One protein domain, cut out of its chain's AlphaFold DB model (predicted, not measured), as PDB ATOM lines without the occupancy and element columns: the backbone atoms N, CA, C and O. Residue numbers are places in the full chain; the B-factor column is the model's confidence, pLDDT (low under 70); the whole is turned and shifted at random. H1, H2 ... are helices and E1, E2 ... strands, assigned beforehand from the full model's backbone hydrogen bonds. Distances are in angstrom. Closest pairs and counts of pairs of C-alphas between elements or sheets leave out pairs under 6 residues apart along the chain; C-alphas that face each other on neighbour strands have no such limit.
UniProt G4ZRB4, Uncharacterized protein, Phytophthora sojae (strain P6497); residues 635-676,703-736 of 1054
ATOM      1  N   GLU A 635     210.408 277.108 190.396       45.19
ATOM      2  CA  GLU A 635     210.779 276.689 191.757       45.19
ATOM      3  C   GLU A 635     212.050 275.820 191.759       45.19
ATOM      4  O   GLU A 635     212.415 275.251 190.729       45.19
ATOM      5  N   ALA A 636     212.739 275.761 192.911       48.16
ATOM      6  CA  ALA A 636     213.930 274.961 193.266       48.16
ATOM      7  C   ALA A 636     215.046 274.847 192.198       48.16
ATOM      8  O   ALA A 636     216.118 275.456 192.321       48.16
ATOM      9  N   GLY A 637     214.789 274.115 191.113       50.56
ATOM     10  CA  GLY A 637     215.642 274.020 189.934       50.56
ATOM     11  C   GLY A 637     215.967 275.369 189.281       50.56
ATOM     12  O   GLY A 637     217.028 275.478 188.667       50.56
ATOM     13  N   ALA A 638     215.157 276.423 189.448       54.59
ATOM     14  CA  ALA A 638     215.471 277.736 188.869       54.59
ATOM     15  C   ALA A 638     216.728 278.383 189.434       54.59
ATOM     16  O   ALA A 638     217.467 278.997 188.679       54.59
ATOM     17  N   HIS A 639     217.029 278.236 190.724       53.78
ATOM     18  CA  HIS A 639     218.283 278.769 191.260       53.78
ATOM     19  C   HIS A 639     219.485 278.075 190.591       53.78
ATOM     20  O   HIS A 639     220.453 278.737 190.225       53.78
ATOM     21  N   LYS A 640     219.379 276.766 190.315       57.69
ATOM     22  CA  LYS A 640     220.381 275.968 189.586       57.69
ATOM     23  C   LYS A 640     220.429 276.322 188.087       57.69
ATOM     24  O   LYS A 640     221.511 276.479 187.532       57.69
ATOM     25  N   ALA A 641     219.281 276.506 187.432       57.72
ATOM     26  CA  ALA A 641     219.162 276.807 186.000       57.72
ATOM     27  C   ALA A 641     219.462 278.276 185.650       57.72
ATOM     28  O   ALA A 641     220.039 278.556 184.599       57.72
ATOM     29  N   MET A 642     219.126 279.214 186.537       55.19
ATOM     30  CA  MET A 642     219.526 280.612 186.430       55.19
ATOM     31  C   MET A 642     221.012 280.767 186.749       55.19
ATOM     32  O   MET A 642     221.672 281.420 185.958       55.19
ATOM     33  N   ARG A 643     221.584 280.089 187.764       66.25
ATOM     34  CA  ARG A 643     223.055 280.049 187.971       66.25
ATOM     35  C   ARG A 643     223.821 279.600 186.714       66.25
ATOM     36  O   ARG A 643     224.885 280.136 186.443       66.25
ATOM     37  N   LYS A 644     223.265 278.677 185.912       69.25
ATOM     38  CA  LYS A 644     223.834 278.265 184.608       69.25
ATOM     39  C   LYS A 644     223.794 279.352 183.516       69.25
ATOM     40  O   LYS A 644     224.453 279.190 182.496       69.25
ATOM     41  N   ARG A 645     222.986 280.411 183.665       64.50
ATOM     42  CA  ARG A 645     222.720 281.433 182.625       64.50
ATOM     43  C   ARG A 645     223.001 282.883 183.086       64.50
ATOM     44  O   ARG A 645     223.130 283.762 182.236       64.50
ATOM     45  N   ALA A 646     223.093 283.147 184.392       69.25
ATOM     46  CA  ALA A 646     223.298 284.456 185.018       69.25
ATOM     47  C   ALA A 646     223.777 284.322 186.482       69.25
ATOM     48  O   ALA A 646     223.518 283.321 187.147       69.25
ATOM     49  N   THR A 647     224.412 285.364 187.025       67.31
ATOM     50  CA  THR A 647     224.694 285.454 188.468       67.31
ATOM     51  C   THR A 647     223.386 285.668 189.229       67.31
ATOM     52  O   THR A 647     222.662 286.619 188.947       67.31
ATOM     53  N   VAL A 648     223.078 284.799 190.196       71.81
ATOM     54  CA  VAL A 648     221.844 284.872 190.998       71.81
ATOM     55  C   VAL A 648     222.183 285.194 192.446       71.81
ATOM     56  O   VAL A 648     222.975 284.484 193.069       71.81
ATOM     57  N   VAL A 649     221.535 286.219 192.998       75.12
ATOM     58  CA  VAL A 649     221.617 286.579 194.419       75.12
ATOM     59  C   VAL A 649     220.256 286.335 195.055       75.12
ATOM     60  O   VAL A 649     219.285 287.001 194.710       75.12
ATOM     61  N   LYS A 650     220.165 285.377 195.985       76.44
ATOM     62  CA  LYS A 650     218.979 285.237 196.845       76.44
ATOM     63  C   LYS A 650     218.975 286.392 197.847       76.44
ATOM     64  O   LYS A 650     219.864 286.434 198.699       76.44
ATOM     65  N   VAL A 651     218.010 287.302 197.767       79.12
ATOM     66  CA  VAL A 651     217.869 288.420 198.713       79.12
ATOM     67  C   VAL A 651     216.544 288.298 199.459       79.12
ATOM     68  O   VAL A 651     215.513 288.030 198.850       79.12
ATOM     69  N   HIS A 652     216.575 288.461 200.782       78.00
ATOM     70  CA  HIS A 652     215.385 288.385 201.624       78.00
ATOM     71  C   HIS A 652     214.740 289.773 201.728       78.00
ATOM     72  O   HIS A 652     215.133 290.575 202.578       78.00
ATOM     73  N   GLU A 653     213.762 290.050 200.857       79.50
ATOM     74  CA  GLU A 653     213.116 291.363 200.672       79.50
ATOM     75  C   GLU A 653     212.748 292.048 202.002       79.50
ATOM     76  O   GLU A 653     213.107 293.204 202.249       79.50
ATOM     77  N   PHE A 654     212.107 291.307 202.913       80.94
ATOM     78  CA  PHE A 654     211.721 291.822 204.225       80.94
ATOM     79  C   PHE A 654     212.930 292.289 205.049       80.94
ATOM     80  O   PHE A 654     212.865 293.365 205.641       80.94
ATOM     81  N   ARG A 655     214.045 291.546 205.030       83.44
ATOM     82  CA  ARG A 655     215.269 291.885 205.784       83.44
ATOM     83  C   ARG A 655     215.990 293.072 205.148       83.44
ATOM     84  O   ARG A 655     216.369 293.995 205.860       83.44
ATOM     85  N   THR A 656     216.035 293.150 203.815       89.31
ATOM     86  CA  THR A 656     216.488 294.368 203.115       89.31
ATOM     87  C   THR A 656     215.616 295.589 203.387       89.31
ATOM     88  O   THR A 656     216.133 296.700 203.391       89.31
ATOM     89  N   SER A 657     214.327 295.414 203.689       91.06
ATOM     90  CA  SER A 657     213.451 296.516 204.113       91.06
ATOM     91  C   SER A 657     213.612 296.914 205.588       91.06
ATOM     92  O   SER A 657     213.012 297.899 206.004       91.06
ATOM     93  N   LYS A 658     214.374 296.154 206.388       91.94
ATOM     94  CA  LYS A 658     214.477 296.309 207.850       91.94
ATOM     95  C   LYS A 658     215.815 296.833 208.356       91.94
ATOM     96  O   LYS A 658     215.879 297.188 209.526       91.94
ATOM     97  N   LEU A 659     216.837 296.908 207.511       94.69
ATOM     98  CA  LEU A 659     218.166 297.420 207.851       94.69
ATOM     99  C   LEU A 659     218.453 298.698 207.061       94.69
ATOM    100  O   LEU A 659     218.084 298.785 205.891       94.69
ATOM    101  N   CYS A 660     219.085 299.696 207.673       95.31
ATOM    102  CA  CYS A 660     219.345 300.984 207.030       95.31
ATOM    103  C   CYS A 660     220.380 300.855 205.906       95.31
ATOM    104  O   CYS A 660     221.499 300.405 206.137       95.31
ATOM    105  N   SER A 661     220.068 301.334 204.703       94.56
ATOM    106  CA  SER A 661     220.951 301.242 203.531       94.56
ATOM    107  C   SER A 661     222.153 302.204 203.540       94.56
ATOM    108  O   SER A 661     222.695 302.531 202.482       94.56
ATOM    109  N   ALA A 662     222.520 302.740 204.705       93.44
ATOM    110  CA  ALA A 662     223.733 303.531 204.918       93.44
ATOM    111  C   ALA A 662     224.634 302.971 206.028       93.44
ATOM    112  O   ALA A 662     225.839 303.156 205.949       93.44
ATOM    113  N   CYS A 663     224.072 302.314 207.048       93.88
ATOM    114  CA  CYS A 663     224.837 301.823 208.203       93.88
ATOM    115  C   CYS A 663     224.375 300.447 208.720       93.88
ATOM    116  O   CYS A 663     224.706 300.093 209.843       93.88
ATOM    117  N   TYR A 664     223.526 299.744 207.963       93.88
ATOM    118  CA  TYR A 664     222.937 298.414 208.211       93.88
ATOM    119  C   TYR A 664     222.251 298.161 209.563       93.88
ATOM    120  O   TYR A 664     221.665 297.103 209.763       93.88
ATOM    121  N   GLN A 665     222.189 299.160 210.440       94.62
ATOM    122  CA  GLN A 665     221.459 299.105 211.702       94.62
ATOM    123  C   GLN A 665     219.942 298.923 211.497       94.62
ATOM    124  O   GLN A 665     219.398 299.398 210.488       94.62
ATOM    125  N   PRO A 666     219.230 298.271 212.439       93.44
ATOM    126  CA  PRO A 666     217.794 298.047 212.343       93.44
ATOM    127  C   PRO A 666     216.989 299.332 212.142       93.44
ATOM    128  O   PRO A 666     217.316 300.399 212.659       93.44
ATOM    129  N   MET A 667     215.884 299.220 211.411       92.06
ATOM    130  CA  MET A 667     214.956 300.316 211.170       92.06
ATOM    131  C   MET A 667     213.626 300.087 211.887       92.06
ATOM    132  O   MET A 667     212.936 299.078 211.682       92.06
ATOM    133  N   LYS A 668     213.239 301.066 212.705       90.88
ATOM    134  CA  LYS A 668     211.945 301.126 213.394       90.88
ATOM    135  C   LYS A 668     210.934 301.851 212.495       90.88
ATOM    136  O   LYS A 668     211.317 302.540 211.549       90.88
ATOM    137  N   MET A 669     209.634 301.676 212.736       87.19
ATOM    138  CA  MET A 669     208.641 302.492 212.024       87.19
ATOM    139  C   MET A 669     208.829 303.961 212.397       87.19
ATOM    140  O   MET A 669     209.066 304.262 213.566       87.19
ATOM    141  N   ALA A 670     208.751 304.853 211.409       83.88
ATOM    142  CA  ALA A 670     208.709 306.273 211.700       83.88
ATOM    143  C   ALA A 670     207.378 306.605 212.387       83.88
ATOM    144  O   ALA A 670     206.326 306.056 212.045       83.88
ATOM    145  N   VAL A 671     207.463 307.482 213.377       81.25
ATOM    146  CA  VAL A 671     206.329 308.021 214.115       81.25
ATOM    147  C   VAL A 671     206.413 309.526 213.939       81.25
ATOM    148  O   VAL A 671     207.488 310.096 214.141       81.25
ATOM    149  N   PHE A 672     205.316 310.134 213.507       78.81
ATOM    150  CA  PHE A 672     205.219 311.567 213.276       78.81
ATOM    151  C   PHE A 672     204.131 312.137 214.185       78.81
ATOM    152  O   PHE A 672     203.088 311.508 214.363       78.81
ATOM    153  N   LEU A 673     204.380 313.323 214.735       73.56
ATOM    154  CA  LEU A 673     203.317 314.191 215.239       73.56
ATOM    155  C   LEU A 673     202.470 314.632 214.034       73.56
ATOM    156  O   LEU A 673     203.035 314.832 212.952       73.56
ATOM    157  N   ASP A 674     201.148 314.741 214.177       63.84
ATOM    158  CA  ASP A 674     200.313 315.289 213.102       63.84
ATOM    159  C   ASP A 674     200.517 316.814 213.040       63.84
ATOM    160  O   ASP A 674     200.204 317.503 214.007       63.84
ATOM    161  N   PRO A 675     201.053 317.376 211.939       56.81
ATOM    162  CA  PRO A 675     201.307 318.813 211.849       56.81
ATOM    163  C   PRO A 675     200.031 319.650 211.662       56.81
ATOM    164  O   PRO A 675     200.134 320.867 211.549       56.81
ATOM    165  N   ASN A 676     198.851 319.023 211.573       60.28
ATOM    166  CA  ASN A 676     197.556 319.702 211.426       60.28
ATOM    167  C   ASN A 676     196.686 319.599 212.687       60.28
ATOM    168  O   ASN A 676     195.529 320.008 212.641       60.28
ATOM    169  N   ASN A 703     222.714 308.954 214.653       91.50
ATOM    170  CA  ASN A 703     223.778 309.695 213.965       91.50
ATOM    171  C   ASN A 703     223.822 309.380 212.456       91.50
ATOM    172  O   ASN A 703     224.679 309.874 211.720       91.50
ATOM    173  N   CYS A 704     222.901 308.550 211.955       92.50
ATOM    174  CA  CYS A 704     222.827 308.229 210.540       92.50
ATOM    175  C   CYS A 704     222.317 309.435 209.734       92.50
ATOM    176  O   CYS A 704     221.160 309.828 209.852       92.50
ATOM    177  N   LYS A 705     223.127 309.949 208.795       87.06
ATOM    178  CA  LYS A 705     222.711 311.023 207.860       87.06
ATOM    179  C   LYS A 705     221.441 310.686 207.048       87.06
ATOM    180  O   LYS A 705     220.826 311.579 206.478       87.06
ATOM    181  N   LYS A 706     221.025 309.411 207.004       86.44
ATOM    182  CA  LYS A 706     219.753 308.932 206.431       86.44
ATOM    183  C   LYS A 706     218.770 308.496 207.530       86.44
ATOM    184  O   LYS A 706     218.292 307.363 207.534       86.44
ATOM    185  N   ASN A 707     218.489 309.394 208.475       84.44
ATOM    186  CA  ASN A 707     217.677 309.100 209.660       84.44
ATOM    187  C   ASN A 707     216.248 308.623 209.346       84.44
ATOM    188  O   ASN A 707     215.722 307.792 210.085       84.44
ATOM    189  N   PHE A 708     215.652 309.077 208.240       90.69
ATOM    190  CA  PHE A 708     214.362 308.603 207.735       90.69
ATOM    191  C   PHE A 708     214.492 308.170 206.274       90.69
ATOM    192  O   PHE A 708     215.050 308.899 205.452       90.69
ATOM    193  N   LEU A 709     213.964 306.991 205.936       89.69
ATOM    194  CA  LEU A 709     213.955 306.466 204.569       89.69
ATOM    195  C   LEU A 709     212.601 305.851 204.231       89.69
ATOM    196  O   LEU A 709     211.978 305.183 205.057       89.69
ATOM    197  N   ASN A 710     212.178 306.006 202.977       91.75
ATOM    198  CA  ASN A 710     211.082 305.204 202.452       91.75
ATOM    199  C   ASN A 710     211.497 303.720 202.436       91.75
ATOM    200  O   ASN A 710     212.572 303.371 201.939       91.75
ATOM    201  N   ARG A 711     210.639 302.853 202.977       90.31
ATOM    202  CA  ARG A 711     210.879 301.420 203.178       90.31
ATOM    203  C   ARG A 711     211.276 300.691 201.897       90.31
ATOM    204  O   ARG A 711     212.203 299.879 201.922       90.31
ATOM    205  N   ASP A 712     210.582 300.976 200.803       87.56
ATOM    206  CA  ASP A 712     210.742 300.260 199.537       87.56
ATOM    207  C   ASP A 712     211.992 300.762 198.799       87.56
ATOM    208  O   ASP A 712     212.752 299.968 198.244       87.56
ATOM    209  N   VAL A 713     212.283 302.068 198.893       86.56
ATOM    210  CA  VAL A 713     213.548 302.662 198.417       86.56
ATOM    211  C   VAL A 713     214.744 302.084 199.181       86.56
ATOM    212  O   VAL A 713     215.716 301.656 198.564       86.56
ATOM    213  N   ASN A 714     214.665 302.007 200.513       92.62
ATOM    214  CA  ASN A 714     215.703 301.409 201.355       92.62
ATOM    215  C   ASN A 714     215.945 299.929 201.002       92.62
ATOM    216  O   ASN A 714     217.089 299.500 200.841       92.62
ATOM    217  N   ALA A 715     214.866 299.161 200.801       90.62
ATOM    218  CA  ALA A 715     214.953 297.775 200.354       90.62
ATOM    219  C   ALA A 715     215.625 297.650 198.978       90.62
ATOM    220  O   ALA A 715     216.484 296.786 198.803       90.62
ATOM    221  N   ALA A 716     215.281 298.520 198.023       87.62
ATOM    222  CA  ALA A 716     215.872 298.535 196.686       87.62
ATOM    223  C   ALA A 716     217.375 298.861 196.707       87.62
ATOM    224  O   ALA A 716     218.148 298.171 196.039       87.62
ATOM    225  N   VAL A 717     217.808 299.842 197.510       89.81
ATOM    226  CA  VAL A 717     219.238 300.164 197.676       89.81
ATOM    227  C   VAL A 717     219.984 298.983 198.301       89.81
ATOM    228  O   VAL A 717     221.005 298.564 197.766       89.81
ATOM    229  N   ASN A 718     219.452 298.363 199.358       93.69
ATOM    230  CA  ASN A 718     220.070 297.175 199.957       93.69
ATOM    231  C   ASN A 718     220.138 295.982 198.984       93.69
ATOM    232  O   ASN A 718     221.158 295.298 198.916       93.69
ATOM    233  N   MET A 719     219.088 295.747 198.188       90.62
ATOM    234  CA  MET A 719     219.099 294.743 197.117       90.62
ATOM    235  C   MET A 719     220.182 295.035 196.066       90.62
ATOM    236  O   MET A 719     220.863 294.108 195.623       90.62
ATOM    237  N   GLN A 720     220.379 296.305 195.698       88.12
ATOM    238  CA  GLN A 720     221.439 296.727 194.784       88.12
ATOM    239  C   GLN A 720     222.832 296.514 195.391       88.12
ATOM    240  O   GLN A 720     223.688 295.936 194.725       88.12
ATOM    241  N   THR A 721     223.062 296.907 196.647       88.00
ATOM    242  CA  THR A 721     224.361 296.728 197.315       88.00
ATOM    243  C   THR A 721     224.719 295.250 197.471       88.00
ATOM    244  O   THR A 721     225.836 294.854 197.146       88.00
ATOM    245  N   LEU A 722     223.760 294.398 197.853       88.94
ATOM    246  CA  LEU A 722     223.952 292.943 197.919       88.94
ATOM    247  C   LEU A 722     224.255 292.311 196.550       88.94
ATOM    248  O   LEU A 722     224.982 291.317 196.475       88.94
ATOM    249  N   LEU A 723     223.713 292.876 195.466       85.81
ATOM    250  CA  LEU A 723     224.050 292.469 194.104       85.81
ATOM    251  C   LEU A 723     225.465 292.921 193.714       85.81
ATOM    252  O   LEU A 723     226.217 292.112 193.174       85.81
ATOM    253  N   MET A 724     225.838 294.170 194.007       85.31
ATOM    254  CA  MET A 724     227.168 294.705 193.691       85.31
ATOM    255  C   MET A 724     228.271 293.977 194.458       85.31
ATOM    256  O   MET A 724     229.206 293.501 193.821       85.31
ATOM    257  N   ALA A 725     228.099 293.756 195.767       84.88
ATOM    258  CA  ALA A 725     229.016 292.951 196.572       84.88
ATOM    259  C   ALA A 725     229.240 291.564 195.939       84.88
ATOM    260  O   ALA A 725     230.378 291.164 195.698       84.88
ATOM    261  N   ARG A 726     228.162 290.871 195.529       83.00
ATOM    262  CA  ARG A 726     228.292 289.567 194.855       83.00
ATOM    263  C   ARG A 726     229.042 289.647 193.523       83.00
ATOM    264  O   ARG A 726     229.777 288.708 193.213       83.00
ATOM    265  N   LEU A 727     228.815 290.697 192.729       80.94
ATOM    266  CA  LEU A 727     229.473 290.908 191.433       80.94
ATOM    267  C   LEU A 727     230.956 291.277 191.581       80.94
ATOM    268  O   LEU A 727     231.747 290.899 190.724       80.94
ATOM    269  N   GLN A 728     231.319 291.961 192.666       88.38
ATOM    270  CA  GLN A 728     232.693 292.312 193.040       88.38
ATOM    271  C   GLN A 728     233.428 291.175 193.775       88.38
ATOM    272  O   GLN A 728     234.611 291.301 194.060       88.38
ATOM    273  N   GLY A 729     232.745 290.068 194.090       88.38
ATOM    274  CA  GLY A 729     233.316 288.949 194.849       88.38
ATOM    275  C   GLY A 729     233.388 289.174 196.363       88.38
ATOM    276  O   GLY A 729     233.828 288.279 197.077       88.38
ATOM    277  N   LEU A 730     232.911 290.320 196.856       89.44
ATOM    278  CA  LEU A 730     232.869 290.647 198.278       89.44
ATOM    279  C   LEU A 730     231.884 289.731 199.032       89.44
ATOM    280  O   LEU A 730     230.856 289.323 198.466       89.44
ATOM    281  N   PRO A 731     232.157 289.419 200.314       86.31
ATOM    282  CA  PRO A 731     231.223 288.681 201.151       86.31
ATOM    283  C   PRO A 731     229.904 289.446 201.304       86.31
ATOM    284  O   PRO A 731     229.822 290.668 201.172       86.31
ATOM    285  N   ARG A 732     228.834 288.707 201.601       87.50
ATOM    286  CA  ARG A 732     227.571 289.319 202.024       87.50
ATOM    287  C   ARG A 732     227.790 289.964 203.402       87.50
ATOM    288  O   ARG A 732     228.264 289.240 204.273       87.50
ATOM    289  N   PRO A 733     227.393 291.232 203.633       88.38
ATOM    290  CA  PRO A 733     227.434 291.818 204.971       88.38
ATOM    291  C   PRO A 733     226.619 290.958 205.948       88.38
ATOM    292  O   PRO A 733     225.514 290.510 205.603       88.38
ATOM    293  N   ALA A 734     227.200 290.658 207.112       86.81
ATOM    294  CA  ALA A 734     226.711 289.648 208.057       86.81
ATOM    295  C   ALA A 734     225.248 289.886 208.469       86.81
ATOM    296  O   ALA A 734     224.450 288.951 208.596       86.81
ATOM    297  N   GLU A 735     224.850 291.154 208.534       88.06
ATOM    298  CA  GLU A 735     223.514 291.625 208.873       88.06
ATOM    299  C   GLU A 735     222.430 291.091 207.911       88.06
ATOM    300  O   GLU A 735     221.252 291.069 208.271       88.06
ATOM    301  N   PHE A 736     222.785 290.580 206.722       86.38
ATOM    302  CA  PHE A 736     221.858 290.009 205.727       86.38
ATOM    303  C   PHE A 736     221.904 288.463 205.572       86.38
ATOM    304  O   PHE A 736     221.291 287.934 204.631       86.38
TER     305      PHE A 736
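AT A GLANCE: This is residues 635 to 676 and 703 to 736 of the 1054 residues of an uncharacterized protein of Phytophthora sojae (strain P6497) (UniProt G4ZRB4). The model is a loose, elongated body around one long helix, H3, with the short helix H2 on one side of it, loops beside it and the last residues, 729 to 736, folded back toward it. H1 lies out at one end of the long axis, where residues 641 to 646 stick out, and the tail of residues 671 to 676 sticks out at the other. The printed part has 76 residues with three named helices and two named strands, in the order H1, H2, E1, E2, H3; the class is mostly helix, though under half of the residues are in named elements. The radius of gyration of the C-alphas is 15.6 A, which is loose, and the C-alphas span 55 by 26 by 16 A, a rod.

HOW THE PARTS SIT: Start at H1, residues 637 to 643, which touches no helix. Next comes H2, residues 653 to 656, which is apart from H1. Go on to E1, residues 667 to 669, and E2, residues 708 to 710: they are near each other, with 5 pairs of C-alphas within 10 A, but each pairs with no named strand. H3, residues 711 to 728, meets E2 only through their link, which is tight. Look along H3 for residues 714 to 719, with which alone it touches H2; the closest C-alphas are those of Thr 656 and Ala 715, 4.6 A apart. H3 is apart from H1 and from E1. In H1 and H3 every O i to N i+4 pair is within hydrogen-bond range; H2 is too short for such a pair, and its one O i to N i+3 pair is within range.

IN THESE COORDINATES: Find C-alpha 637 at (215.642, 274.020, 189.934); from there H1 runs 9.8 A to Arg 643. H2 runs from Glu 653 to Thr 656, E1 from Met 667 to Met 669, and E2 from Phe 708 to Asn 710. Find C-alpha 711 at (210.879, 301.420, 203.178); from there H3 runs 25.7 A to C-alpha 728 at (232.693, 292.312, 193.040).

THE WHOLE: The two C-alphas farthest apart are those of Lys 644 and Asn 676, at 55.9 A. Without the stretches that stand free, the body has 64 residues and spans 41 by 25 by 17 A. Residues 677 to 702 are not printed, and C-alphas 676 and 703 are 28.2 A apart across this cut, which lies in the link from E1 to E2. Of the links that are printed whole, none is long. Mean pLDDT of the printed part is 81.3; look for values under 70 at residues 635 to 647 and 674 to 676.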